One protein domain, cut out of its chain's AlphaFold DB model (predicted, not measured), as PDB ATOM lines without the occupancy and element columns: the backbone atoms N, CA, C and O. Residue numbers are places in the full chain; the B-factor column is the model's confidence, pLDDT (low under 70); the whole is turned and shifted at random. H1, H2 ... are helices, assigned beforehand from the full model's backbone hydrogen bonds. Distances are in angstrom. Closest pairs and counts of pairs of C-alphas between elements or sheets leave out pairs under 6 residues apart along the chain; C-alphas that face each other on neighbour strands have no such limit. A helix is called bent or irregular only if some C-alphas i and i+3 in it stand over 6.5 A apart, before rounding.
ATOM      1  N   ARG A   6     -34.544   7.151 -41.919       69.38
ATOM      2  CA  ARG A   6     -33.122   6.854 -42.152       69.38
ATOM      3  C   ARG A   6     -32.507   7.646 -43.317       69.38
ATOM      4  O   ARG A   6     -31.390   8.132 -43.177       69.38
ATOM      5  N   GLU A   7     -33.216   7.811 -44.433       78.38
ATOM      6  CA  GLU A   7     -32.783   8.645 -45.571       78.38
ATOM      7  C   GLU A   7     -32.637  10.119 -45.174       78.38
ATOM      8  O   GLU A   7     -31.658  10.758 -45.560       78.38
ATOM      9  N   LYS A   8     -33.545  10.636 -44.331       79.88
ATOM     10  CA  LYS A   8     -33.431  11.984 -43.741       79.88
ATOM     11  C   LYS A   8     -32.075  12.180 -43.052       79.88
ATOM     12  O   LYS A   8     -31.438  13.212 -43.237       79.88
ATOM     13  N   TYR A   9     -31.613  11.192 -42.285       78.50
ATOM     14  CA  TYR A   9     -30.342  11.288 -41.558       78.50
ATOM     15  C   TYR A   9     -29.113  10.959 -42.405       78.50
ATOM     16  O   TYR A   9     -28.043  11.502 -42.147       78.50
ATOM     17  N   ALA A  10     -29.251  10.148 -43.453       77.56
ATOM     18  CA  ALA A  10     -28.198  10.013 -44.456       77.56
ATOM     19  C   ALA A  10     -27.937  11.356 -45.166       77.56
ATOM     20  O   ALA A  10     -26.783  11.741 -45.347       77.56
ATOM     21  N   ALA A  11     -28.992  12.120 -45.476       85.25
ATOM     22  CA  ALA A  11     -28.861  13.465 -46.038       85.25
ATOM     23  C   ALA A  11     -28.177  14.455 -45.074       85.25
ATOM     24  O   ALA A  11     -27.439  15.328 -45.526       85.25
ATOM     25  N   ARG A  12     -28.345  14.286 -43.752       86.94
ATOM     26  CA  ARG A  12     -27.646  15.111 -42.748       86.94
ATOM     27  C   ARG A  12     -26.130  14.938 -42.765       86.94
ATOM     28  O   ARG A  12     -25.419  15.899 -42.491       86.94
ATOM     29  N   VAL A  13     -25.625  13.752 -43.109       85.06
ATOM     30  CA  VAL A  13     -24.175  13.536 -43.265       85.06
ATOM     31  C   VAL A  13     -23.638  14.342 -44.452       85.06
ATOM     32  O   VAL A  13     -22.632  15.028 -44.313       85.06
ATOM     33  N   ALA A  14     -24.344  14.343 -45.585       85.88
ATOM     34  CA  ALA A  14     -23.958  15.146 -46.750       85.88
ATOM     35  C   ALA A  14     -24.053  16.661 -46.480       85.88
ATOM     36  O   ALA A  14     -23.218  17.442 -46.932       85.88
ATOM     37  N   GLU A  15     -25.057  17.095 -45.714       88.75
ATOM     38  CA  GLU A  15     -25.186  18.495 -45.297       88.75
ATOM     39  C   GLU A  15     -24.032  18.942 -44.394       88.75
ATOM     40  O   GLU A  15     -23.531  20.053 -44.549       88.75
ATOM     41  N   LEU A  16     -23.573  18.076 -43.487       87.94
ATOM     42  CA  LEU A  16     -22.411  18.342 -42.645       87.94
ATOM     43  C   LEU A  16     -21.159  18.619 -43.491       87.94
ATOM     44  O   LEU A  16     -20.457  19.596 -43.235       87.94
ATOM     45  N   GLU A  17     -20.907  17.811 -44.522       86.56
ATOM     46  CA  GLU A  17     -19.798  18.025 -45.466       86.56
ATOM     47  C   GLU A  17     -19.944  19.363 -46.215       86.56
ATOM     48  O   GLU A  17     -18.985  20.130 -46.335       86.56
ATOM     49  N   ALA A  18     -21.158  19.699 -46.663       88.50
ATOM     50  CA  ALA A  18     -21.434  20.968 -47.337       88.50
ATOM     51  C   ALA A  18     -21.192  22.186 -46.422       88.50
ATOM     52  O   ALA A  18     -20.547  23.151 -46.839       88.50
ATOM     53  N   LEU A  19     -21.652  22.127 -45.169       89.50
ATOM     54  CA  LEU A  19     -21.461  23.184 -44.169       89.50
ATOM     55  C   LEU A  19     -19.983  23.360 -43.797       89.50
ATOM     56  O   LEU A  19     -19.526  24.486 -43.603       89.50
ATOM     57  N   GLN A  20     -19.211  22.272 -43.749       86.56
ATOM     58  CA  GLN A  20     -17.761  22.336 -43.545       86.56
ATOM     59  C   GLN A  20     -17.056  23.037 -44.704       86.56
ATOM     60  O   GLN A  20     -16.221  23.913 -44.480       86.56
ATOM     61  N   HIS A  21     -17.408  22.691 -45.944       85.94
ATOM     62  CA  HIS A  21     -16.867  23.370 -47.117       85.94
ATOM     63  C   HIS A  21     -17.238  24.853 -47.146       85.94
ATOM     64  O   HIS A  21     -16.406  25.684 -47.509       85.94
ATOM     65  N   GLU A  22     -18.461  25.202 -46.749       86.06
ATOM     66  CA  GLU A  22     -18.899  26.590 -46.647       86.06
ATOM     67  C   GLU A  22     -18.100  27.371 -45.595       86.06
ATOM     68  O   GLU A  22     -17.623  28.472 -45.889       86.06
ATOM     69  N   LEU A  23     -17.894  26.781 -44.413       83.44
ATOM     70  CA  LEU A  23     -17.094  27.372 -43.343       83.44
ATOM     71  C   LEU A  23     -15.631  27.562 -43.771       83.44
ATOM     72  O   LEU A  23     -15.072  28.641 -43.585       83.44
ATOM     73  N   ALA A  24     -15.027  26.546 -44.396       83.69
ATOM     74  CA  ALA A  24     -13.641  26.587 -44.862       83.69
ATOM     75  C   ALA A  24     -13.426  27.592 -46.001       83.69
ATOM     76  O   ALA A  24     -12.369  28.214 -46.097       83.69
ATOM     77  N   ALA A  25     -14.420  27.765 -46.874       80.69
ATOM     78  CA  ALA A  25     -14.305  28.665 -48.010       80.69
ATOM     79  C   ALA A  25     -14.437  30.150 -47.630       80.69
ATOM     80  O   ALA A  25     -14.167  31.000 -48.477       80.69
ATOM     81  N   GLY A  26     -14.887  30.475 -46.408       70.12
ATOM     82  CA  GLY A  26     -15.058  31.859 -45.947       70.12
ATOM     83  C   GLY A  26     -15.973  32.697 -46.853       70.12
ATOM     84  O   GLY A  26     -15.849  33.916 -46.907       70.12
ATOM     85  N   LYS A  27     -16.858  32.043 -47.619       58.16
ATOM     86  CA  LYS A  27     -17.606  32.657 -48.732       58.16
ATOM     87  C   LYS A  27     -18.688  33.638 -48.281       58.16
ATOM     88  O   LYS A  27     -19.141  34.435 -49.099       58.16
ATOM     89  N   ARG A  28     -19.117  33.586 -47.015       58.69
ATOM     90  CA  ARG A  28     -20.070  34.551 -46.456       58.69
ATOM     91  C   ARG A  28     -19.314  35.713 -45.802       58.69
ATOM     92  O   ARG A  28     -18.617  35.476 -44.818       58.69
ATOM     93  N   PRO A  29     -19.452  36.954 -46.300       50.88
ATOM     94  CA  PRO A  29     -18.972  38.122 -45.576       50.88
ATOM     95  C   PRO A  29     -19.794  38.291 -44.289       50.88
ATOM     96  O   PRO A  29     -21.011  38.435 -44.349       50.88
ATOM     97  N   GLY A  30     -19.138  38.246 -43.127       64.12
ATOM     98  CA  GLY A  30     -19.781  38.422 -41.822       64.12
ATOM     99  C   GLY A  30     -19.352  37.393 -40.776       64.12
ATOM    100  O   GLY A  30     -18.401  36.638 -40.966       64.12
ATOM    101  N   ASP A  31     -20.058  37.396 -39.647       68.06
ATOM    102  CA  ASP A  31     -19.852  36.450 -38.554       68.06
ATOM    103  C   ASP A  31     -20.307  35.034 -38.954       68.06
ATOM    104  O   ASP A  31     -21.454  34.809 -39.347       68.06
ATOM    105  N   GLY A  32     -19.395  34.065 -38.840       82.69
ATOM    106  CA  GLY A  32     -19.642  32.659 -39.161       82.69
ATOM    107  C   GLY A  32     -20.593  31.945 -38.194       82.69
ATOM    108  O   GLY A  32     -20.886  30.771 -38.418       82.69
ATOM    109  N   ALA A  33     -21.082  32.617 -37.147       89.12
ATOM    110  CA  ALA A  33     -21.963  32.068 -36.116       89.12
ATOM    111  C   ALA A  33     -23.149  31.251 -36.659       89.12
ATOM    112  O   ALA A  33     -23.441  30.175 -36.142       89.12
ATOM    113  N   VAL A  34     -23.814  31.710 -37.725       89.62
ATOM    114  CA  VAL A  34     -24.964  30.989 -38.307       89.62
ATOM    115  C   VAL A  34     -24.540  29.644 -38.901       89.62
ATOM    116  O   VAL A  34     -25.173  28.625 -38.636       89.62
ATOM    117  N   VAL A  35     -23.453  29.627 -39.682       90.75
ATOM    118  CA  VAL A  35     -22.928  28.394 -40.297       90.75
ATOM    119  C   VAL A  35     -22.415  27.447 -39.215       90.75
ATOM    120  O   VAL A  35     -22.674  26.250 -39.283       90.75
ATOM    121  N   VAL A  36     -21.756  27.981 -38.182       93.75
ATOM    122  CA  VAL A  36     -21.320  27.202 -37.016       93.75
ATOM    123  C   VAL A  36     -22.509  26.574 -36.294       93.75
ATOM    124  O   VAL A  36     -22.454  25.390 -35.981       93.75
ATOM    125  N   GLY A  37     -23.595  27.317 -36.080       94.94
ATOM    126  CA  GLY A  37     -24.805  26.785 -35.461       94.94
ATOM    127  C   GLY A  37     -25.403  25.622 -36.240       94.94
ATOM    128  O   GLY A  37     -25.607  24.551 -35.676       94.94
ATOM    129  N   LEU A  38     -25.598  25.796 -37.550       93.75
ATOM    130  CA  LEU A  38     -26.098  24.732 -38.426       93.75
ATOM    131  C   LEU A  38     -25.167  23.512 -38.435       93.75
ATOM    132  O   LEU A  38     -25.635  22.375 -38.398       93.75
ATOM    133  N   LEU A  39     -23.851  23.740 -38.441       94.62
ATOM    134  CA  LEU A  39     -22.853  22.677 -38.409       94.62
ATOM    135  C   LEU A  39     -22.896  21.896 -37.089       94.62
ATOM    136  O   LEU A  39     -22.872  20.668 -37.116       94.62
ATOM    137  N   LEU A  40     -22.995  22.580 -35.945       97.31
ATOM    138  CA  LEU A  40     -23.122  21.949 -34.627       97.31
ATOM    139  C   LEU A  40     -24.430  21.162 -34.507       97.31
ATOM    140  O   LEU A  40     -24.418  20.032 -34.021       97.31
ATOM    141  N   GLU A  41     -25.544  21.733 -34.972       96.00
ATOM    142  CA  GLU A  41     -26.836  21.048 -35.013       96.00
ATOM    143  C   GLU A  41     -26.743  19.763 -35.840       96.00
ATOM    144  O   GLU A  41     -27.054  18.692 -35.322       96.00
ATOM    145  N   ALA A  42     -26.264  19.839 -37.086       94.81
ATOM    146  CA  ALA A  42     -26.138  18.678 -37.967       94.81
ATOM    147  C   ALA A  42     -25.178  17.621 -37.396       94.81
ATOM    148  O   ALA A  42     -25.500  16.431 -37.377       94.81
ATOM    149  N   ALA A  43     -24.026  18.045 -36.873       95.75
ATOM    150  CA  ALA A  43     -23.035  17.143 -36.296       95.75
ATOM    151  C   ALA A  43     -23.575  16.397 -35.082       95.75
ATOM    152  O   ALA A  43     -23.449  15.177 -34.992       95.75
ATOM    153  N   GLY A  44     -24.215  17.112 -34.164       96.75
ATOM    154  CA  GLY A  44     -24.833  16.516 -32.993       96.75
ATOM    155  C   GLY A  44     -25.959  15.555 -33.332       96.75
ATOM    156  O   GLY A  44     -26.085  14.499 -32.717       96.75
ATOM    157  N   ASP A  45     -26.756  15.897 -34.340       94.69
ATOM    158  CA  ASP A  45     -27.892  15.099 -34.787       94.69
ATOM    159  C   ASP A  45     -27.429  13.736 -35.333       94.69
ATOM    160  O   ASP A  45     -28.037  12.704 -35.023       94.69
ATOM    161  N   VAL A  46     -26.297  13.728 -36.052       94.50
ATOM    162  CA  VAL A  46     -25.595  12.515 -36.507       94.50
ATOM    163  C   VAL A  46     -24.924  11.784 -35.342       94.50
ATOM    164  O   VAL A  46     -25.084  10.572 -35.224       94.50
ATOM    165  N   LEU A  47     -24.214  12.485 -34.447       95.75
ATOM    166  CA  LEU A  47     -23.536  11.881 -33.288       95.75
ATOM    167  C   LEU A  47     -24.505  11.135 -32.366       95.75
ATOM    168  O   LEU A  47     -24.176  10.063 -31.861       95.75
ATOM    169  N   ARG A  48     -25.717  11.667 -32.180       96.00
ATOM    170  CA  ARG A  48     -26.769  11.051 -31.358       96.00
ATOM    171  C   ARG A  48     -27.374   9.781 -31.962       96.00
ATOM    172  O   ARG A  48     -28.094   9.062 -31.267       96.00
ATOM    173  N   ARG A  49     -27.118   9.531 -33.247       94.25
ATOM    174  CA  ARG A  49     -27.649   8.411 -34.042       94.25
ATOM    175  C   ARG A  49     -26.523   7.597 -34.689       94.25
ATOM    176  O   ARG A  49     -26.780   6.816 -35.603       94.25
ATOM    177  N   ALA A  50     -25.276   7.799 -34.267       92.88
ATOM    178  CA  ALA A  50     -24.098   7.263 -34.938       92.88
ATOM    179  C   ALA A  50     -24.111   5.727 -34.983       92.88
ATOM    180  O   ALA A  50     -23.819   5.147 -36.031       92.88
ATOM    181  N   GLY A  51     -24.521   5.075 -33.891       90.44
ATOM    182  CA  GLY A  51     -24.676   3.623 -33.818       90.44
ATOM    183  C   GLY A  51     -25.739   3.108 -34.787       90.44
ATOM    184  O   GLY A  51     -25.491   2.172 -35.545       90.44
ATOM    185  N   THR A  52     -26.894   3.772 -34.822       87.94
ATOM    186  CA  THR A  52     -28.015   3.433 -35.717       87.94
ATOM    187  C   THR A  52     -27.689   3.671 -37.200       87.94
ATOM    188  O   THR A  52     -28.115   2.906 -38.070       87.94
ATOM    189  N   LEU A  53     -26.921   4.718 -37.508       86.50
ATOM    190  CA  LEU A  53     -26.508   5.071 -38.870       86.50
ATOM    191  C   LEU A  53     -25.260   4.308 -39.341       86.50
ATOM    192  O   LEU A  53     -24.992   4.283 -40.540       86.50
ATOM    193  N   GLY A  54     -24.513   3.677 -38.431       88.62
ATOM    194  CA  GLY A  54     -23.234   3.030 -38.735       88.62
ATOM    195  C   GLY A  54     -22.105   4.024 -39.035       88.62
ATOM    196  O   GLY A  54     -21.162   3.691 -39.753       88.62
ATOM    197  N   VAL A  55     -22.202   5.251 -38.514       89.31
ATOM    198  CA  VAL A  55     -21.236   6.333 -38.742       89.31
ATOM    199  C   VAL A  55     -20.193   6.336 -37.628       89.31
ATOM    200  O   VAL A  55     -20.516   6.249 -36.444       89.31
ATOM    201  N   LYS A  56     -18.915   6.463 -37.992       90.94
ATOM    202  CA  LYS A  56     -17.829   6.597 -37.013       90.94
ATOM    203  C   LYS A  56     -17.829   8.011 -36.437       90.94
ATOM    204  O   LYS A  56     -17.662   8.973 -37.178       90.94
ATOM    205  N   THR A  57     -17.932   8.132 -35.117       91.31
ATOM    206  CA  THR A  57     -17.974   9.428 -34.415       91.31
ATOM    207  C   THR A  57     -16.754  10.306 -34.706       91.31
ATOM    208  O   THR A  57     -16.913  11.507 -34.902       91.31
ATOM    209  N   ALA A  58     -15.555   9.721 -34.819       89.62
ATOM    210  CA  ALA A  58     -14.325  10.449 -35.150       89.62
ATOM    211  C   ALA A  58     -14.427  11.230 -36.474       89.62
ATOM    212  O   ALA A  58     -14.013  12.383 -36.527       89.62
ATOM    213  N   ALA A  59     -15.079  10.654 -37.494       88.06
ATOM    214  CA  ALA A  59     -15.272  11.304 -38.793       88.06
ATOM    215  C   ALA A  59     -16.170  12.554 -38.715       88.06
ATOM    216  O   ALA A  59     -16.117  13.406 -39.595       88.06
ATOM    217  N   ILE A  60     -16.981  12.670 -37.659       91.56
ATOM    218  CA  ILE A  60     -17.821  13.843 -37.400       91.56
ATOM    219  C   ILE A  60     -17.090  14.855 -36.516       91.56
ATOM    220  O   ILE A  60     -17.207  16.050 -36.749       91.56
ATOM    221  N   VAL A  61     -16.331  14.400 -35.513       91.62
ATOM    222  CA  VAL A  61     -15.680  15.284 -34.528       91.62
ATOM    223  C   VAL A  61     -14.418  15.951 -35.074       91.62
ATOM    224  O   VAL A  61     -14.192  17.124 -34.781       91.62
ATOM    225  N   GLU A  62     -13.600  15.243 -35.858       88.44
ATOM    226  CA  GLU A  62     -12.343  15.785 -36.400       88.44
ATOM    227  C   GLU A  62     -12.555  17.078 -37.205       88.44
ATOM    228  O   GLU A  62     -11.886  18.070 -36.904       88.44
ATOM    229  N   PRO A  63     -13.516  17.159 -38.147       87.19
ATOM    230  CA  PRO A  63     -13.738  18.394 -38.893       87.19
ATOM    231  C   PRO A  63     -14.208  19.573 -38.035       87.19
ATOM    232  O   PRO A  63     -13.860  20.721 -38.326       87.19
ATOM    233  N   LEU A  64     -14.961  19.321 -36.956       92.38
ATOM    234  CA  LEU A  64     -15.439  20.381 -36.062       92.38
ATOM    235  C   LEU A  64     -14.285  21.108 -35.362       92.38
ATOM    236  O   LEU A  64     -14.446  22.258 -34.952       92.38
ATOM    237  N   GLN A  65     -13.110  20.481 -35.242       91.44
ATOM    238  CA  GLN A  65     -11.933  21.099 -34.622       91.44
ATOM    239  C   GLN A  65     -11.479  22.368 -35.352       91.44
ATOM    240  O   GLN A  65     -10.867  23.242 -34.738       91.44
ATOM    241  N   SER A  66     -11.821  22.496 -36.638       90.38
ATOM    242  CA  SER A  66     -11.513  23.667 -37.460       90.38
ATOM    243  C   SER A  66     -12.416  24.880 -37.195       90.38
ATOM    244  O   SER A  66     -12.141  25.959 -37.719       90.38
ATOM    245  N   ILE A  67     -13.471  24.745 -36.376       93.06
ATOM    246  CA  ILE A  67     -14.392  25.849 -36.086       93.06
ATOM    247  C   ILE A  67     -13.641  26.992 -35.376       93.06
ATOM    248  O   ILE A  67     -13.084  26.766 -34.287       93.06
ATOM    249  N   PRO A  68     -13.663  28.225 -35.931       91.81
ATOM    250  CA  PRO A  68     -13.048  29.385 -35.299       91.81
ATOM    251  C   PRO A  68     -13.677  29.688 -33.938       91.81
ATOM    252  O   PRO A  68     -14.899  29.742 -33.804       91.81
ATOM    253  N   GLU A  69     -12.837  29.940 -32.934       93.50
ATOM    254  CA  GLU A  69     -13.279  30.240 -31.567       93.50
ATOM    255  C   GLU A  69     -14.228  31.447 -31.504       93.50
ATOM    256  O   GLU A  69     -15.236  31.399 -30.802       93.50
ATOM    257  N   LEU A  70     -13.950  32.512 -32.265       91.69
ATOM    258  CA  LEU A  70     -14.796  33.708 -32.294       91.69
ATOM    259  C   LEU A  70     -16.218  33.388 -32.781       91.69
ATOM    260  O   LEU A  70     -17.184  33.775 -32.130       91.69
ATOM    261  N   SER A  71     -16.341  32.637 -33.878       92.75
ATOM    262  CA  SER A  71     -17.635  32.230 -34.438       92.75
ATOM    263  C   SER A  71     -18.387  31.283 -33.500       92.75
ATOM    264  O   SER A  71     -19.607  31.367 -33.383       92.75
ATOM    265  N   LEU A  72     -17.662  30.401 -32.800       95.25
ATOM    266  CA  LEU A  72     -18.234  29.493 -31.805       95.25
ATOM    267  C   LEU A  72     -18.818  30.249 -30.609       95.25
ATOM    268  O   LEU A  72     -19.942  29.973 -30.191       95.25
ATOM    269  N   ARG A  73     -18.063  31.215 -30.075       95.88
ATOM    270  CA  ARG A  73     -18.514  32.087 -28.984       95.88
ATOM    271  C   ARG A  73     -19.702  32.936 -29.418       95.88
ATOM    272  O   ARG A  73     -20.700  32.960 -28.709       95.88
ATOM    273  N   SER A  74     -19.622  33.552 -30.596       94.69
ATOM    274  CA  SER A  74     -20.700  34.395 -31.110       94.69
ATOM    275  C   SER A  74     -22.002  33.614 -31.318       94.69
ATOM    276  O   SER A  74     -23.064  34.047 -30.876       94.69
ATOM    277  N   TRP A  75     -21.923  32.400 -31.879       96.12
ATOM    278  CA  TRP A  75     -23.080  31.505 -31.934       96.12
ATOM    279  C   TRP A  75     -23.636  31.219 -30.536       96.12
ATOM    280  O   TRP A  75     -24.833  31.380 -30.315       96.12
ATOM    281  N   ALA A  76     -22.776  30.841 -29.586       96.44
ATOM    282  CA  ALA A  76     -23.201  30.472 -28.240       96.44
ATOM    283  C   ALA A  76     -23.819  31.641 -27.456       96.44
ATOM    284  O   ALA A  76     -24.655  31.399 -26.586       96.44
ATOM    285  N   ASP A  77     -23.403  32.878 -27.726       94.69
ATOM    286  CA  ASP A  77     -23.981  34.097 -27.147       94.69
ATOM    287  C   ASP A  77     -25.306  34.491 -27.821       94.69
ATOM    288  O   ASP A  77     -26.152  35.116 -27.188       94.69
ATOM    289  N   GLY A  78     -25.524  34.079 -29.074       94.62
ATOM    290  CA  GLY A  78     -26.786  34.260 -29.797       94.62
ATOM    291  C   GLY A  78     -27.875  33.227 -29.474       94.62
ATOM    292  O   GLY A  78     -29.003  33.367 -29.949       94.62
ATOM    293  N   VAL A  79     -27.578  32.180 -28.693       95.06
ATOM    294  CA  VAL A  79     -28.576  31.166 -28.312       95.06
ATOM    295  C   VAL A  79     -29.536  31.732 -27.261       95.06
ATOM    296  O   VAL A  79     -29.215  31.787 -26.076       95.06
ATOM    297  N   ALA A  80     -30.754  32.068 -27.686       92.56
ATOM    298  CA  ALA A  80     -31.854  32.446 -26.799       92.56
ATOM    299  C   ALA A  80     -32.496  31.201 -26.157       92.56
ATOM    300  O   ALA A  80     -33.453  30.622 -26.683       92.56
ATOM    301  N   VAL A  81     -31.949  30.747 -25.025       91.56
ATOM    302  CA  VAL A  81     -32.466  29.574 -24.290       91.56
ATOM    303  C   VAL A  81     -33.850  29.861 -23.703       91.56
ATOM    304  O   VAL A  81     -34.700  28.975 -23.640       91.56
ATOM    305  N   GLU A  82     -34.112  31.107 -23.331       86.06
ATOM    306  CA  GLU A  82     -35.355  31.574 -22.725       86.06
ATOM    307  C   GLU A  82     -36.544  31.425 -23.691       86.06
ATOM    308  O   GLU A  82     -37.626  30.978 -23.294       86.06
ATOM    309  N   ASP A  83     -36.324  31.671 -24.986       90.31
ATOM    310  CA  ASP A  83     -37.329  31.471 -26.036       90.31
ATOM    311  C   ASP A  83     -37.736  29.999 -26.185       90.31
ATOM    312  O   ASP A  83     -38.826  29.687 -26.682       90.31
ATOM    313  N   MET A  84     -36.885  29.070 -25.743       92.50
ATOM    314  CA  MET A  84     -37.164  27.640 -25.814       92.50
ATOM    315  C   MET A  84     -38.336  27.244 -24.919       92.50
ATOM    316  O   MET A  84     -39.154  26.417 -25.322       92.50
ATOM    317  N   ALA A  85     -38.472  27.863 -23.742       89.06
ATOM    318  CA  ALA A  85     -39.601  27.601 -22.853       89.06
ATOM    319  C   ALA A  85     -40.930  27.976 -23.526       89.06
ATOM    320  O   ALA A  85     -41.903  27.221 -23.461       89.06
ATOM    321  N   MET A  86     -40.964  29.111 -24.235       88.31
ATOM    322  CA  MET A  86     -42.141  29.533 -25.000       88.31
ATOM    323  C   MET A  86     -42.462  28.553 -26.132       88.31
ATOM    324  O   MET A  86     -43.621  28.167 -26.288       88.31
ATOM    325  N   LYS A  87     -41.450  28.101 -26.885       91.31
ATOM    326  CA  LYS A  87     -41.623  27.104 -27.957       91.31
ATOM    327  C   LYS A  87     -42.146  25.774 -27.418       91.31
ATOM    328  O   LYS A  87     -43.097  25.239 -27.969       91.31
ATOM    329  N   LEU A  88     -41.599  25.266 -26.314       91.94
ATOM    330  CA  LEU A  88     -42.056  24.012 -25.703       91.94
ATOM    331  C   LEU A  88     -43.492  24.107 -25.170       91.94
ATOM    332  O   LEU A  88     -44.284  23.185 -25.364       91.94
ATOM    333  N   LYS A  89     -43.863  25.231 -24.548       87.12
ATOM    334  CA  LYS A  89     -45.249  25.483 -24.120       87.12
ATOM    335  C   LYS A  89     -46.202  25.575 -25.312       87.12
ATOM    336  O   LYS A  89     -47.302  25.028 -25.256       87.12
ATOM    337  N   ARG A  90     -45.776  26.219 -26.403       86.44
ATOM    338  CA  ARG A  90     -46.552  26.293 -27.646       86.44
ATOM    339  C   ARG A  90     -46.707  24.921 -28.300       86.44
ATOM    340  O   ARG A  90     -47.831  24.569 -28.638       86.44
ATOM    341  N   ALA A  91     -45.643  24.116 -28.357       90.94
ATOM    342  CA  ALA A  91     -45.695  22.732 -28.822       90.94
ATOM    343  C   ALA A  91     -46.702  21.904 -28.016       90.94
ATOM    344  O   ALA A  91     -47.528  21.209 -28.593       90.94
ATOM    345  N   ALA A  92     -46.683  22.019 -26.684       86.88
ATOM    346  CA  ALA A  92     -47.647  21.349 -25.813       86.88
ATOM    347  C   ALA A  92     -49.093  21.797 -26.087       86.88
ATOM    348  O   ALA A  92     -49.988  20.958 -26.165       86.88
ATOM    349  N   SER A  93     -49.330  23.098 -26.283       82.38
ATOM    350  CA  SER A  93     -50.659  23.617 -26.636       82.38
ATOM    351  C   SER A  93     -51.134  23.105 -27.999       82.38
ATOM    352  O   SER A  93     -52.262  22.638 -28.120       82.38
ATOM    353  N   GLN A  94     -50.275  23.160 -29.019       85.75
ATOM    354  CA  GLN A  94     -50.596  22.722 -30.380       85.75
ATOM    355  C   GLN A  94     -50.775  21.205 -30.472       85.75
ATOM    356  O   GLN A  94     -51.627  20.739 -31.217       85.75
ATOM    357  N   ALA A  95     -50.022  20.426 -29.691       86.50
ATOM    358  CA  ALA A  95     -50.196  18.980 -29.584       86.50
ATOM    359  C   ALA A  95     -51.612  18.626 -29.114       86.50
ATOM    360  O   ALA A  95     -52.272  17.764 -29.687       86.50
ATOM    361  N   VAL A  96     -52.107  19.337 -28.104       81.75
ATOM    362  CA  VAL A  96     -53.464  19.136 -27.595       81.75
ATOM    363  C   VAL A  96     -54.518  19.539 -28.635       81.75
ATOM    364  O   VAL A  96     -55.500  18.822 -28.806       81.75
ATOM    365  N   GLU A  97     -54.311  20.640 -29.362       79.62
ATOM    366  CA  GLU A  97     -55.201  21.046 -30.463       79.62
ATOM    367  C   GLU A  97     -55.179  20.039 -31.624       79.62
ATOM    368  O   GLU A  97     -56.215  19.763 -32.220       79.62
ATOM    369  N   ALA A  98     -54.030  19.415 -31.894       82.88
ATOM    370  CA  ALA A  98     -53.899  18.364 -32.898       82.88
ATOM    371  C   ALA A  98     -54.641  17.069 -32.527       82.88
ATOM    372  O   ALA A  98     -55.110  16.372 -33.423       82.88
ATOM    373  N   ALA A  99     -54.759  16.745 -31.233       77.31
ATOM    374  CA  ALA A  99     -55.515  15.577 -30.763       77.31
ATOM    375  C   ALA A  99     -57.030  15.743 -30.898       77.31
ATOM    376  O   ALA A  99     -57.753  14.751 -30.955       77.31
ATOM    377  N   ILE A 100     -57.514  16.984 -30.915       74.56
ATOM    378  CA  ILE A 100     -58.942  17.277 -31.013       74.56
ATOM    379  C   ILE A 100     -59.157  18.316 -32.115       74.56
ATOM    380  O   ILE A 100     -59.619  19.424 -31.834       74.56
ATOM    381  N   PRO A 101     -58.791  17.995 -33.364       71.06
ATOM    382  CA  PRO A 101     -58.705  19.002 -34.393       71.06
ATOM    383  C   PRO A 101     -60.086  19.356 -34.942       71.06
ATOM    384  O   PRO A 101     -61.019  18.554 -34.914       71.06
ATOM    385  N   ASP A 102     -60.200  20.571 -35.466       65.38
ATOM    386  CA  ASP A 102     -61.434  21.071 -36.077       65.38
ATOM    387  C   ASP A 102     -61.713  20.420 -37.447       65.38
ATOM    388  O   ASP A 102     -62.860  20.297 -37.871       65.38
ATOM    389  N   SER A 103     -60.658  19.962 -38.126       70.12
ATOM    390  CA  SER A 103     -60.699  19.102 -39.311       70.12
ATOM    391  C   SER A 103     -59.430  18.239 -39.365       70.12
ATOM    392  O   SER A 103     -58.439  18.582 -38.709       70.12
ATOM    393  N   PRO A 104     -59.396  17.153 -40.155       72.44
ATOM    394  CA  PRO A 104     -58.175  16.368 -40.352       72.44
ATOM    395  C   PRO A 104     -56.971  17.224 -40.784       72.44
ATOM    396  O   PRO A 104     -55.892  17.115 -40.205       72.44
ATOM    397  N   GLU A 105     -57.166  18.152 -41.722       75.62
ATOM    398  CA  GLU A 105     -56.116  19.038 -42.241       75.62
ATOM    399  C   GLU A 105     -55.606  20.013 -41.171       75.62
ATOM    400  O   GLU A 105     -54.403  20.279 -41.084       75.62
ATOM    401  N   ALA A 106     -56.506  20.528 -40.324       71.06
ATOM    402  CA  ALA A 106     -56.133  21.358 -39.182       71.06
ATOM    403  C   ALA A 106     -55.311  20.553 -38.163       71.06
ATOM    404  O   ALA A 106     -54.300  21.046 -37.662       71.06
ATOM    405  N   GLY A 107     -55.685  19.295 -37.911       77.38
ATOM    406  CA  GLY A 107     -54.933  18.387 -37.043       77.38
ATOM    407  C   GLY A 107     -53.533  18.094 -37.568       77.38
ATOM    408  O   GLY A 107     -52.559  18.156 -36.815       77.38
ATOM    409  N   GLU A 108     -53.398  17.866 -38.874       82.00
ATOM    410  CA  GLU A 108     -52.098  17.702 -39.526       82.00
ATOM    411  C   GLU A 108     -51.247  18.977 -39.457       82.00
ATOM    412  O   GLU A 108     -50.042  18.910 -39.200       82.00
ATOM    413  N   ALA A 109     -51.845  20.153 -39.669       81.88
ATOM    414  CA  ALA A 109     -51.149  21.431 -39.544       81.88
ATOM    415  C   ALA A 109     -50.655  21.669 -38.109       81.88
ATOM    416  O   ALA A 109     -49.473  21.963 -37.916       81.88
ATOM    417  N   MET A 110     -51.512  21.466 -37.105       84.81
ATOM    418  CA  MET A 110     -51.146  21.617 -35.692       84.81
ATOM    419  C   MET A 110     -50.088  20.605 -35.266       84.81
ATOM    420  O   MET A 110     -49.128  20.976 -34.592       84.81
ATOM    421  N   THR A 111     -50.184  19.361 -35.738       86.62
ATOM    422  CA  THR A 111     -49.141  18.346 -35.533       86.62
ATOM    423  C   THR A 111     -47.802  18.821 -36.093       86.62
ATOM    424  O   THR A 111     -46.784  18.736 -35.406       86.62
ATOM    425  N   ARG A 112     -47.780  19.358 -37.322       88.88
ATOM    426  CA  ARG A 112     -46.549  19.868 -37.945       88.88
ATOM    427  C   ARG A 112     -45.941  21.023 -37.153       88.88
ATOM    428  O   ARG A 112     -44.738  20.993 -36.905       88.88
ATOM    429  N   PHE A 113     -46.744  22.000 -36.734       86.81
ATOM    430  CA  PHE A 113     -46.250  23.126 -35.936       86.81
ATOM    431  C   PHE A 113     -45.721  22.674 -34.573       86.81
ATOM    432  O   PHE A 113     -44.608  23.044 -34.195       86.81
ATOM    433  N   ALA A 114     -46.448  21.782 -33.896       90.56
ATOM    434  CA  ALA A 114     -46.041  21.271 -32.596       90.56
ATOM    435  C   ALA A 114     -44.720  20.494 -32.686       90.56
ATOM    436  O   ALA A 114     -43.820  20.673 -31.864       90.56
ATOM    437  N   VAL A 115     -44.571  19.665 -33.726       92.44
ATOM    438  CA  VAL A 115     -43.328  18.939 -34.007       92.44
ATOM    439  C   VAL A 115     -42.188  19.902 -34.344       92.44
ATOM    440  O   VAL A 115     -41.081  19.699 -33.856       92.44
ATOM    441  N   GLN A 116     -42.422  20.962 -35.121       91.56
ATOM    442  CA  GLN A 116     -41.395  21.957 -35.458       91.56
ATOM    443  C   GLN A 116     -40.880  22.713 -34.221       91.56
ATOM    444  O   GLN A 116     -39.676  22.972 -34.084       91.56
ATOM    445  N   ASP A 117     -41.774  23.049 -33.293       92.44
ATOM    446  CA  ASP A 117     -41.391  23.668 -32.029       92.44
ATOM    447  C   ASP A 117     -40.619  22.691 -31.133       92.44
ATOM    448  O   ASP A 117     -39.568  23.055 -30.597       92.44
ATOM    449  N   LEU A 118     -41.050  21.427 -31.055       94.00
ATOM    450  CA  LEU A 118     -40.330  20.370 -30.338       94.00
ATOM    451  C   LEU A 118     -38.926  20.132 -30.922       94.00
ATOM    452  O   LEU A 118     -37.941  20.027 -30.189       94.00
ATOM    453  N   GLN A 119     -38.814  20.137 -32.252       93.62
ATOM    454  CA  GLN A 119     -37.548  20.024 -32.980       93.62
ATOM    455  C   GLN A 119     -36.595  21.185 -32.692       93.62
ATOM    456  O   GLN A 119     -35.387  21.033 -32.844       93.62
ATOM    457  N   SER A 120     -37.084  22.348 -32.255       93.38
ATOM    458  CA  SER A 120     -36.197  23.443 -31.846       93.38
ATOM    459  C   SER A 120     -35.400  23.087 -30.590       93.38
ATOM    460  O   SER A 120     -34.202  23.367 -30.541       93.38
ATOM    461  N   ARG A 121     -36.015  22.401 -29.617       95.44
ATOM    462  CA  ARG A 121     -35.298  21.894 -28.434       95.44
ATOM    463  C   ARG A 121     -34.334  20.774 -28.803       95.44
ATOM    464  O   ARG A 121     -33.225  20.730 -28.268       95.44
ATOM    465  N   ASP A 122     -34.746  19.904 -29.722       96.06
ATOM    466  CA  ASP A 122     -33.923  18.793 -30.199       96.06
ATOM    467  C   ASP A 122     -32.689  19.268 -30.983       96.06
ATOM    468  O   ASP A 122     -31.600  18.744 -30.774       96.06
ATOM    469  N   ARG A 123     -32.821  20.313 -31.811       95.44
ATOM    470  CA  ARG A 123     -31.690  20.970 -32.491       95.44
ATOM    471  C   ARG A 123     -30.677  21.533 -31.501       95.44
ATOM    472  O   ARG A 123     -29.484  21.285 -31.649       95.44
ATOM    473  N   LEU A 124     -31.148  22.211 -30.452       96.56
ATOM    474  CA  LEU A 124     -30.266  22.705 -29.394       96.56
ATOM    475  C   LEU A 124     -29.568  21.555 -28.651       96.56
ATOM    476  O   LEU A 124     -28.380  21.662 -28.360       96.56
ATOM    477  N   GLU A 125     -30.265  20.444 -28.385       97.44
ATOM    478  CA  GLU A 125     -29.631  19.249 -27.807       97.44
ATOM    479  C   GLU A 125     -28.522  18.712 -28.707       97.44
ATOM    480  O   GLU A 125     -27.435  18.395 -28.234       97.44
ATOM    481  N   SER A 126     -28.783  18.624 -30.008       97.38
ATOM    482  CA  SER A 126     -27.785  18.199 -30.978       97.38
ATOM    483  C   SER A 126     -26.571  19.135 -30.954       97.38
ATOM    484  O   SER A 126     -25.453  18.670 -30.738       97.38
ATOM    485  N   ALA A 127     -26.766  20.451 -31.030       97.75
ATOM    486  CA  ALA A 127     -25.653  21.394 -30.939       97.75
ATOM    487  C   ALA A 127     -24.841  21.242 -29.635       97.75
ATOM    488  O   ALA A 127     -23.611  21.266 -29.671       97.75
ATOM    489  N   LEU A 128     -25.503  21.008 -28.494       97.88
ATOM    490  CA  LEU A 128     -24.838  20.728 -27.216       97.88
ATOM    491  C   LEU A 128     -23.998  19.448 -27.258       97.88
ATOM    492  O   LEU A 128     -22.853  19.470 -26.813       97.88
ATOM    493  N   VAL A 129     -24.515  18.359 -27.833       97.94
ATOM    494  CA  VAL A 129     -23.758  17.105 -27.991       97.94
ATOM    495  C   VAL A 129     -22.515  17.314 -28.863       97.94
ATOM    496  O   VAL A 129     -21.446  16.793 -28.545       97.94
ATOM    497  N   ALA A 130     -22.613  18.113 -29.929       97.75
ATOM    498  CA  ALA A 130     -21.456  18.457 -30.757       97.75
ATOM    499  C   ALA A 130     -20.402  19.271 -29.982       97.75
ATOM    500  O   ALA A 130     -19.208  18.978 -30.074       97.75
ATOM    501  N   LEU A 131     -20.823  20.249 -29.169       97.62
ATOM    502  CA  LEU A 131     -19.916  21.006 -28.295       97.62
ATOM    503  C   LEU A 131     -19.248  20.125 -27.236       97.62
ATOM    504  O   LEU A 131     -18.062  20.290 -26.953       97.62
ATOM    505  N   GLU A 132     -19.993  19.198 -26.638       97.38
ATOM    506  CA  GLU A 132     -19.468  18.260 -25.645       97.38
ATOM    507  C   GLU A 132     -18.419  17.337 -26.270       97.38
ATOM    508  O   GLU A 132     -17.358  17.123 -25.680       97.38
ATOM    509  N   ALA A 133     -18.660  16.864 -27.497       96.69
ATOM    510  CA  ALA A 133     -17.694  16.078 -28.255       96.69
ATOM    511  C   ALA A 133     -16.424  16.883 -28.597       96.69
ATOM    512  O   ALA A 133     -15.313  16.374 -28.436       96.69
ATOM    513  N   LEU A 134     -16.562  18.155 -28.989       96.38
ATOM    514  CA  LEU A 134     -15.431  19.075 -29.173       96.38
ATOM    515  C   LEU A 134     -14.627  19.264 -27.882       96.38
ATOM    516  O   LEU A 134     -13.396  19.185 -27.895       96.38
ATOM    517  N   GLY A 135     -15.320  19.480 -26.762       96.31
ATOM    518  CA  GLY A 135     -14.712  19.637 -25.444       96.31
ATOM    519  C   GLY A 135     -13.959  18.388 -24.986       96.31
ATOM    520  O   GLY A 135     -12.849  18.500 -24.463       96.31
ATOM    521  N   ALA A 136     -14.518  17.201 -25.232       94.81
ATOM    522  CA  ALA A 136     -13.847  15.922 -24.997       94.81
ATOM    523  C   ALA A 136     -12.616  15.732 -25.903       94.81
ATOM    524  O   ALA A 136     -11.636  15.121 -25.482       94.81
ATOM    525  N   GLY A 137     -12.637  16.311 -27.108       92.12
ATOM    526  CA  GLY A 137     -11.509  16.369 -28.042       92.12
ATOM    527  C   GLY A 137     -10.425  17.403 -27.701       92.12
ATOM    528  O   GLY A 137      -9.496  17.567 -28.485       92.12
ATOM    529  N   GLY A 138     -10.518  18.105 -26.563       93.12
ATOM    530  CA  GLY A 138      -9.478  19.021 -26.070       93.12
ATOM    531  C   GLY A 138      -9.770  20.519 -26.232       93.12
ATOM    532  O   GLY A 138      -8.974  21.343 -25.777       93.12
ATOM    533  N   ARG A 139     -10.913  20.907 -26.814       95.38
ATOM    534  CA  ARG A 139     -11.326  22.318 -26.959       95.38
ATOM    535  C   ARG A 139     -11.918  22.870 -25.657       95.38
ATOM    536  O   ARG A 139     -13.095  22.677 -25.347       95.38
ATOM    537  N   SER A 140     -11.092  23.553 -24.864       96.31
ATOM    538  CA  SER A 140     -11.502  24.104 -23.557       96.31
ATOM    539  C   SER A 140     -12.592  25.189 -23.645       96.31
ATOM    540  O   SER A 140     -13.456  25.267 -22.765       96.31
ATOM    541  N   ASP A 141     -12.603  25.969 -24.727       96.00
ATOM    542  CA  ASP A 141     -13.640  26.944 -25.068       96.00
ATOM    543  C   ASP A 141     -14.997  26.252 -25.275       96.00
ATOM    544  O   ASP A 141     -15.972  26.596 -24.604       96.00
ATOM    545  N   ALA A 142     -15.042  25.199 -26.098       97.44
ATOM    546  CA  ALA A 142     -16.254  24.414 -26.342       97.44
ATOM    547  C   ALA A 142     -16.786  23.756 -25.058       97.44
ATOM    548  O   ALA A 142     -17.982  23.829 -24.778       97.44
ATOM    549  N   LYS A 143     -15.897  23.188 -24.228       97.38
ATOM    550  CA  LYS A 143     -16.267  22.602 -22.926       97.38
ATOM    551  C   LYS A 143     -16.934  23.628 -22.002       97.38
ATOM    552  O   LYS A 143     -17.923  23.314 -21.342       97.38
ATOM    553  N   THR A 144     -16.396  24.844 -21.955       97.81
ATOM    554  CA  THR A 144     -16.929  25.930 -21.118       97.81
ATOM    555  C   THR A 144     -18.299  26.392 -21.620       97.81
ATOM    556  O   THR A 144     -19.233  26.530 -20.827       97.81
ATOM    557  N   LEU A 145     -18.446  26.570 -22.936       97.94
ATOM    558  CA  LEU A 145     -19.715  26.957 -23.561       97.94
ATOM    559  C   LEU A 145     -20.798  25.882 -23.380       97.94
ATOM    560  O   LEU A 145     -21.926  26.220 -23.024       97.94
ATOM    561  N   ALA A 146     -20.448  24.601 -23.544       97.88
ATOM    562  CA  ALA A 146     -21.353  23.479 -23.308       97.88
ATOM    563  C   ALA A 146     -21.877  23.473 -21.866       97.88
ATOM    564  O   ALA A 146     -23.086  23.399 -21.657       97.88
ATOM    565  N   ALA A 147     -20.990  23.620 -20.875       97.75
ATOM    566  CA  ALA A 147     -21.377  23.654 -19.465       97.75
ATOM    567  C   ALA A 147     -22.322  24.826 -19.148       97.75
ATOM    568  O   ALA A 147     -23.327  24.636 -18.459       97.75
ATOM    569  N   ARG A 148     -22.040  26.021 -19.692       96.88
ATOM    570  CA  ARG A 148     -22.904  27.205 -19.551       96.88
ATOM    571  C   ARG A 148     -24.299  26.943 -20.121       96.88
ATOM    572  O   ARG A 148     -25.287  27.088 -19.406       96.88
ATOM    573  N   LEU A 149     -24.378  26.534 -21.388       97.00
ATOM    574  CA  LEU A 149     -25.652  26.331 -22.082       97.00
ATOM    575  C   LEU A 149     -26.458  25.167 -21.483       97.00
ATOM    576  O   LEU A 149     -27.665  25.305 -21.304       97.00
ATOM    577  N   ARG A 150     -25.810  24.059 -21.094       97.00
ATOM    578  CA  ARG A 150     -26.450  22.955 -20.349       97.00
ATOM    579  C   ARG A 150     -27.101  23.445 -19.060       97.00
ATOM    580  O   ARG A 150     -28.223  23.041 -18.768       97.00
ATOM    581  N   GLY A 151     -26.417  24.314 -18.312       95.75
ATOM    582  CA  GLY A 151     -26.954  24.926 -17.097       95.75
ATOM    583  C   GLY A 151     -28.256  25.688 -17.356       95.75
ATOM    584  O   GLY A 151     -29.249  25.445 -16.670       95.75
ATOM    585  N   SER A 152     -28.278  26.543 -18.382       94.69
ATOM    586  CA  SER A 152     -29.477  27.299 -18.770       94.69
ATOM    587  C   SER A 152     -30.609  26.385 -19.253       94.69
ATOM    588  O   SER A 152     -31.752  26.508 -18.813       94.69
ATOM    589  N   VAL A 153     -30.293  25.416 -20.116       96.25
ATOM    590  CA  VAL A 153     -31.274  24.482 -20.688       96.25
ATOM    591  C   VAL A 153     -31.890  23.577 -19.620       96.25
ATOM    592  O   VAL A 153     -33.090  23.319 -19.663       96.25
ATOM    593  N   ALA A 154     -31.121  23.153 -18.615       95.19
ATOM    594  CA  ALA A 154     -31.634  22.337 -17.515       95.19
ATOM    595  C   ALA A 154     -32.742  23.043 -16.708       95.19
ATOM    596  O   ALA A 154     -33.633  22.377 -16.176       95.19
ATOM    597  N   GLY A 155     -32.704  24.379 -16.618       93.06
ATOM    598  CA  GLY A 155     -33.778  25.174 -16.020       93.06
ATOM    599  C   GLY A 155     -35.077  25.072 -16.822       93.06
ATOM    600  O   GLY A 155     -36.116  24.716 -16.265       93.06
ATOM    601  N   VAL A 156     -34.987  25.297 -18.137       93.38
ATOM    602  CA  VAL A 156     -36.122  25.197 -19.070       93.38
ATOM    603  C   VAL A 156     -36.700  23.784 -19.106       93.38
ATOM    604  O   VAL A 156     -37.918  23.617 -19.041       93.38
ATOM    605  N   ASP A 157     -35.846  22.761 -19.160       94.81
ATOM    606  CA  ASP A 157     -36.276  21.363 -19.165       94.81
ATOM    607  C   ASP A 157     -37.039  21.024 -17.878       94.81
ATOM    608  O   ASP A 157     -38.102  20.411 -17.941       94.81
ATOM    609  N   ARG A 158     -36.560  21.464 -16.706       93.00
ATOM    610  CA  ARG A 158     -37.258  21.236 -15.429       93.00
ATOM    611  C   ARG A 158     -38.640  21.889 -15.403       93.00
ATOM    612  O   ARG A 158     -39.579  21.279 -14.902       93.00
ATOM    613  N   GLU A 159     -38.756  23.104 -15.932       90.50
ATOM    614  CA  GLU A 159     -40.027  23.825 -16.021       90.50
ATOM    615  C   GLU A 159     -41.003  23.142 -16.991       90.50
ATOM    616  O   GLU A 159     -42.180  22.966 -16.680       90.50
ATOM    617  N   CYS A 160     -40.517  22.730 -18.165       89.75
ATOM    618  CA  CYS A 160     -41.369  22.261 -19.257       89.75
ATOM    619  C   CYS A 160     -41.673  20.759 -19.213       89.75
ATOM    620  O   CYS A 160     -42.611  20.324 -19.880       89.75
ATOM    621  N   ARG A 161     -40.942  19.957 -18.428       89.69
ATOM    622  CA  ARG A 161     -41.169  18.503 -18.333       89.69
ATOM    623  C   ARG A 161     -42.568  18.152 -17.828       89.69
ATOM    624  O   ARG A 161     -43.127  17.145 -18.244       89.69
ATOM    625  N   GLY A 162     -43.186  19.016 -17.017       83.06
ATOM    626  CA  GLY A 162     -44.590  18.863 -16.611       83.06
ATOM    627  C   GLY A 162     -45.579  18.879 -17.786       83.06
ATOM    628  O   GLY A 162     -46.629  18.246 -17.717       83.06
ATOM    629  N   SER A 163     -45.222  19.527 -18.897       81.69
ATOM    630  CA  SER A 163     -46.035  19.593 -20.115       81.69
ATOM    631  C   SER A 163     -45.941  18.334 -20.982       81.69
ATOM    632  O   SER A 163     -46.615  18.255 -22.008       81.69
ATOM    633  N   VAL A 164     -45.135  17.332 -20.601       84.12
ATOM    634  CA  VAL A 164     -44.949  16.109 -21.400       84.12
ATOM    635  C   VAL A 164     -46.255  15.353 -21.634       84.12
ATOM    636  O   VAL A 164     -46.438  14.742 -22.683       84.12
ATOM    637  N   VAL A 165     -47.202  15.455 -20.700       81.12
ATOM    638  CA  VAL A 165     -48.508  14.800 -20.822       81.12
ATOM    639  C   VAL A 165     -49.343  15.406 -21.956       81.12
ATOM    640  O   VAL A 165     -50.122  14.706 -22.587       81.12
ATOM    641  N   SER A 166     -49.152  16.687 -22.278       83.06
ATOM    642  CA  SER A 166     -49.781  17.330 -23.440       83.06
ATOM    643  C   SER A 166     -49.161  16.885 -24.767       83.06
ATOM    644  O   SER A 166     -49.815  16.944 -25.802       83.06
ATOM    645  N   LEU A 167     -47.913  16.409 -24.750       88.25
ATOM    646  CA  LEU A 167     -47.202  15.923 -25.936       88.25
ATOM    647  C   LEU A 167     -47.574  14.480 -26.314       88.25
ATOM    648  O   LEU A 167     -47.066  13.975 -27.316       88.25
ATOM    649  N   THR A 168     -48.443  13.803 -25.554       84.62
ATOM    650  CA  THR A 168     -48.897  12.430 -25.853       84.62
ATOM    651  C   THR A 168     -49.624  12.340 -27.192       84.62
ATOM    652  O   THR A 168     -49.448  11.378 -27.935       84.62
ATOM    653  N   ALA A 169     -50.320  13.411 -27.581       80.00
ATOM    654  CA  ALA A 169     -50.907  13.581 -28.908       80.00
ATOM    655  C   ALA A 169     -49.893  13.437 -30.059       80.00
ATOM    656  O   ALA A 169     -50.256  13.111 -31.185       80.00
ATOM    657  N   LEU A 170     -48.602  13.644 -29.778       87.50
ATOM    658  CA  LEU A 170     -47.506  13.527 -30.737       87.50
ATOM    659  C   LEU A 170     -46.722  12.212 -30.588       87.50
ATOM    660  O   LEU A 170     -45.633  12.091 -31.151       87.50
ATOM    661  N   ASN A 171     -47.216  11.219 -29.839       87.50
ATOM    662  CA  ASN A 171     -46.472   9.988 -29.544       87.50
ATOM    663  C   ASN A 171     -46.019   9.223 -30.792       87.50
ATOM    664  O   ASN A 171     -44.937   8.639 -30.781       87.50
ATOM    665  N   GLY A 172     -46.789   9.249 -31.884       86.06
ATOM    666  CA  GLY A 172     -46.370   8.679 -33.170       86.06
ATOM    667  C   GLY A 172     -45.046   9.286 -33.666       86.06
ATOM    668  O   GLY A 172     -44.027   8.588 -33.671       86.06
ATOM    669  N   PRO A 173     -45.024  10.584 -34.023       88.56
ATOM    670  CA  PRO A 173     -43.800  11.299 -34.393       88.56
ATOM    671  C   PRO A 173     -42.673  11.219 -33.348       88.56
ATOM    672  O   PRO A 173     -41.518  10.995 -33.710       88.56
ATOM    673  N   ARG A 174     -42.988  11.346 -32.050       91.75
ATOM    674  CA  ARG A 174     -41.996  11.290 -30.958       91.75
ATOM    675  C   ARG A 174     -41.296   9.930 -30.886       91.75
ATOM    676  O   ARG A 174     -40.071   9.885 -30.792       91.75
ATOM    677  N   ARG A 175     -42.042   8.824 -31.001       89.75
ATOM    678  CA  ARG A 175     -41.470   7.465 -31.043       89.75
ATOM    679  C   ARG A 175     -40.633   7.233 -32.293       89.75
ATOM    680  O   ARG A 175     -39.578   6.609 -32.193       89.75
ATOM    681  N   ALA A 176     -41.076   7.740 -33.445       88.50
ATOM    682  CA  ALA A 176     -40.310   7.639 -34.686       88.50
ATOM    683  C   ALA A 176     -38.922   8.283 -34.529       88.50
ATOM    684  O   ALA A 176     -37.918   7.655 -34.862       88.50
ATOM    685  N   GLU A 177     -38.847   9.471 -33.926       90.56
ATOM    686  CA  GLU A 177     -37.576  10.138 -33.619       90.56
ATOM    687  C   GLU A 177     -36.765   9.400 -32.541       90.56
ATOM    688  O   GLU A 177     -35.582   9.113 -32.738       90.56
ATOM    689  N   ALA A 178     -37.398   9.004 -31.430       91.19
ATOM    690  CA  ALA A 178     -36.738   8.269 -30.350       91.19
ATOM    691  C   ALA A 178     -36.096   6.959 -30.828       91.19
ATOM    692  O   ALA A 178     -35.018   6.594 -30.356       91.19
ATOM    693  N   SER A 179     -36.747   6.250 -31.757       90.31
ATOM    694  CA  SER A 179     -36.290   4.955 -32.272       90.31
ATOM    695  C   SER A 179     -34.933   5.021 -32.972       90.31
ATOM    696  O   SER A 179     -34.209   4.027 -32.986       90.31
ATOM    697  N   LEU A 180     -34.567   6.195 -33.492       89.75
ATOM    698  CA  LEU A 180     -33.312   6.422 -34.201       89.75
ATOM    699  C   LEU A 180     -32.178   6.894 -33.301       89.75
ATOM    700  O   LEU A 180     -31.018   6.786 -33.686       89.75
ATOM    701  N   LEU A 181     -32.506   7.438 -32.129       93.38
ATOM    702  CA  LEU A 181     -31.505   7.813 -31.143       93.38
ATOM    703  C   LEU A 181     -30.829   6.565 -30.593       93.38
ATOM    704  O   LEU A 181     -31.502   5.590 -30.231       93.38
ATOM    705  N   ASP A 182     -29.509   6.638 -30.451       93.50
ATOM    706  CA  ASP A 182     -28.755   5.628 -29.729       93.50
ATOM    707  C   ASP A 182     -29.218   5.591 -28.261       93.50
ATOM    708  O   ASP A 182     -29.683   6.589 -27.693       93.50
ATOM    709  N   GLN A 183     -29.106   4.419 -27.628       91.69
ATOM    710  CA  GLN A 183     -29.736   4.135 -26.333       91.69
ATOM    711  C   GLN A 183     -29.402   5.169 -25.246       91.69
ATOM    712  O   GLN A 183     -30.290   5.562 -24.486       91.69
ATOM    713  N   ALA A 184     -28.152   5.641 -25.199       91.44
ATOM    714  CA  ALA A 184     -27.699   6.634 -24.226       91.44
ATOM    715  C   ALA A 184     -28.443   7.977 -24.353       91.44
ATOM    716  O   ALA A 184     -28.801   8.581 -23.342       91.44
ATOM    717  N   TYR A 185     -28.731   8.423 -25.579       94.19
ATOM    718  CA  TYR A 185     -29.403   9.702 -25.831       94.19
ATOM    719  C   TYR A 185     -30.921   9.600 -25.714       94.19
ATOM    720  O   TYR A 185     -31.580  10.574 -25.351       94.19
ATOM    721  N   ARG A 186     -31.496   8.418 -25.966       90.94
ATOM    722  CA  ARG A 186     -32.940   8.188 -25.816       90.94
ATOM    723  C   ARG A 186     -33.421   8.425 -24.381       90.94
ATOM    724  O   ARG A 186     -34.499   8.978 -24.184       90.94
ATOM    725  N   GLN A 187     -32.615   8.040 -23.390       85.56
ATOM    726  CA  GLN A 187     -32.931   8.241 -21.969       85.56
ATOM    727  C   GLN A 187     -32.865   9.714 -21.544       85.56
ATOM    728  O   GLN A 187     -33.532  10.107 -20.593       85.56
ATOM    729  N   GLN A 188     -32.072  10.527 -22.243       88.38
ATOM    730  CA  GLN A 188     -31.883  11.947 -21.935       88.38
ATOM    731  C   GLN A 188     -32.924  12.830 -22.639       88.38
ATOM    732  O   GLN A 188     -33.335  13.859 -22.105       88.38
ATOM    733  N   ALA A 189     -33.390  12.410 -23.817       93.56
ATOM    734  CA  ALA A 189     -34.375  13.122 -24.627       93.56
ATOM    735  C   ALA A 189     -35.815  12.909 -24.122       93.56
ATOM    736  O   ALA A 189     -36.644  12.317 -24.818       93.56
ATOM    737  N   TRP A 190     -36.123  13.405 -22.919       93.44
ATOM    738  CA  TRP A 190     -37.441  13.272 -22.276       93.44
ATOM    739  C   TRP A 190     -38.598  13.684 -23.201       93.44
ATOM    740  O   TRP A 190     -39.640  13.030 -23.251       93.44
ATOM    741  N   TRP A 191     -38.389  14.722 -24.017       93.44
ATOM    742  CA  TRP A 191     -39.382  15.228 -24.963       93.44
ATOM    743  C   TRP A 191     -39.754  14.224 -26.057       93.44
ATOM    744  O   TRP A 191     -40.805  14.381 -26.666       93.44
ATOM    745  N   TYR A 192     -38.970  13.168 -26.286       92.38
ATOM    746  CA  TYR A 192     -39.308  12.080 -27.209       92.38
ATOM    747  C   TYR A 192     -39.619  10.746 -26.529       92.38
ATOM    748  O   TYR A 192     -40.288   9.925 -27.148       92.38
ATOM    749  N   SER A 193     -39.142  10.501 -25.305       88.50
ATOM    750  CA  SER A 193     -39.206   9.171 -24.676       88.50
ATOM    751  C   SER A 193     -40.130   9.064 -23.464       88.50
ATOM    752  O   SER A 193     -40.539   7.958 -23.113       88.50
ATOM    753  N   GLU A 194     -40.494  10.171 -22.818       88.38
ATOM    754  CA  GLU A 194     -41.394  10.127 -21.662       88.38
ATOM    755  C   GLU A 194     -42.865  10.093 -22.063       88.38
ATOM    756  O   GLU A 194     -43.291  10.838 -22.948       88.38
ATOM    757  N   ARG A 195     -43.653   9.278 -21.349       81.19
ATOM    758  CA  ARG A 195     -45.105   9.143 -21.557       81.19
ATOM    759  C   ARG A 195     -45.467   8.804 -23.016       81.19
ATOM    760  O   ARG A 195     -46.377   9.388 -23.595       81.19
ATOM    761  N   THR A 196     -44.703   7.905 -23.643       78.00
ATOM    762  CA  THR A 196     -44.964   7.406 -25.008       78.00
ATOM    763  C   THR A 196     -45.462   5.956 -25.037       78.00
ATOM    764  O   THR A 196     -45.332   5.272 -26.062       78.00
ATOM    765  N   GLY A 197     -45.929   5.441 -23.894       72.06
ATOM    766  CA  GLY A 197     -46.431   4.078 -23.759       72.06
ATOM    767  C   GLY A 197     -47.800   3.897 -24.416       72.06
ATOM    768  O   GLY A 197     -48.454   4.860 -24.798       72.06
ATOM    769  N   ILE A 198     -48.246   2.644 -24.538       61.81
ATOM    770  CA  ILE A 198     -49.570   2.318 -25.103       61.81
ATOM    771  C   ILE A 198     -50.695   2.922 -24.243       61.81
ATOM    772  O   ILE A 198     -51.669   3.435 -24.782       61.81
ATOM    773  N   GLU A 199     -50.525   2.937 -22.921       63.47
ATOM    774  CA  GLU A 199     -51.462   3.557 -21.970       63.47
ATOM    775  C   GLU A 199     -51.586   5.080 -22.181       63.47
ATOM    776  O   GLU A 199     -52.662   5.653 -22.022       63.47
ATOM    777  N   ASP A 200     -50.508   5.746 -22.614       68.62
ATOM    778  CA  ASP A 200     -50.517   7.181 -22.924       68.62
ATOM    779  C   ASP A 200     -51.167   7.483 -24.291       68.62
ATOM    780  O   ASP A 200     -51.597   8.609 -24.535       68.62
ATOM    781  N   ASP A 201     -51.262   6.494 -25.186       67.19
ATOM    782  CA  ASP A 201     -51.989   6.619 -26.458       67.19
ATOM    783  C   ASP A 201     -53.511   6.482 -26.241       67.19
ATOM    784  O   ASP A 201     -54.299   7.149 -26.915       67.19
TER     785      ASP A 201
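Overview. This is residues 6 to 201 of the 394 residues of an uncharacterized protein of Archangium gephyra (UniProt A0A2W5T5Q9). The long helices H6, H7 and H8a make a loose up-and-down bundle: H7 and H8a touch near their shared turn and draw apart from there, and H6 packs on both toward the other end. The hairpin of H1 and H2 packs on H7 through H2, which crosses it, while H8b folds back after H8a and the short H10 touches both arms. The printed part has 196 residues with eleven named helices, H1 to H11 in chain order, and no named strand: all helix. It is compact, with a radius of gyration of the C-alphas of 17.3 A and spans of 49 by 34 by 30 A.

Arrangement. H1, residues 6 to 25, and H2, residues 33 to 47, form a helical hairpin and touch at Leu 19 and Leu 39, their closest C-alphas, 5.9 A apart. H3, residues 50 to 53, only just touches H1, with 3 pairs of C-alphas within 8 A, Arg 6 and Leu 53 closest at 7.6 A. H4, residues 57 to 64, touches H2 at a shallow tilt of 7 degrees, opposite ways, the C-alphas of Leu 47 and Thr 57 closest at 6.2 A. H5, residues 69 to 77, touches residues 33 to 37 of H2, about perpendicular at 85 degrees, the C-alphas of Ala 33 and Trp 75 closest at 4.4 A. H6, residues 82 to 99, touches residues 106 to 121 of H7, residues 104 to 136, the C-alphas of Ala 91 and Ala 114 closest at 4.1 A. Residues 123 to 131 of H7 touch H2, about perpendicular at 88 degrees, the C-alphas of Gly 44 and Ser 126 closest at 4.0 A. H8, residues 140 to 180, was assigned as one helix by its hydrogen bonds but is bent, C-alphas 169 and 172 being 7.9 A apart; its arms are H8a, residues 140 to 169, and H8b, residues 172 to 180. H8a is irregular, with C-alphas 162 and 165 7.0 A apart. H8a touches H7 at a shallow tilt of 26 degrees, the C-alphas of Gly 135 and Lys 143 closest at 4.2 A. Residues 156 to 169 of H8a touch H6, the C-alphas of Ala 92 and Ser 166 closest at 5.1 A. H9, residues 183 to 186, is close to but not clearly touching H8b, the C-alphas of Ala 178 and Arg 186 closest at 5.9 A. H10, residues 190 to 193, touches H8b, the C-alphas of Arg 174 and Tyr 192 closest at 4.7 A. H11, residues 198 to 201, only just touches H8a, with 3 pairs of C-alphas within 8 A, Thr 168 and Asp 200 closest at 6.2 A. Every O i to N i+4 pair is within hydrogen-bond range in H2 and H5; the counts are 15 of 16 in H1, 2 of 4 in H4, 13 of 14 in H6, 28 of 29 in H7, 16 of 26 in H8a and 4 of 5 in H8b, and H3, H9, H10 and H11 are too short for such a pair.

Along the chain. H1 begins at C-alpha 6 (-33.122, 6.854, -42.152) and measures 29.4 A from first to last C-alpha; H2 measures 20.4 A and H6 27.0 A. H7 measures 46.9 A, with a kink of 25 degrees near residue 119. H8a begins at C-alpha 140 (-11.502, 24.104, -23.557) and measures 41.1 A, with a kink of 66 degrees near residue 162. H11 ends at C-alpha 201 (-51.989, 6.619, -26.458).

Size, cuts and confidence. The two C-alphas farthest apart, those of Pro 29 and Glu 199, are 53.0 A apart. The printed part has no cut and no long link; the link from H1 to H2 is short, and the others are tight. The mean pLDDT of the printed part is 88.3; residues 6, 27 to 31, 102 and 198 to 201 are under 70.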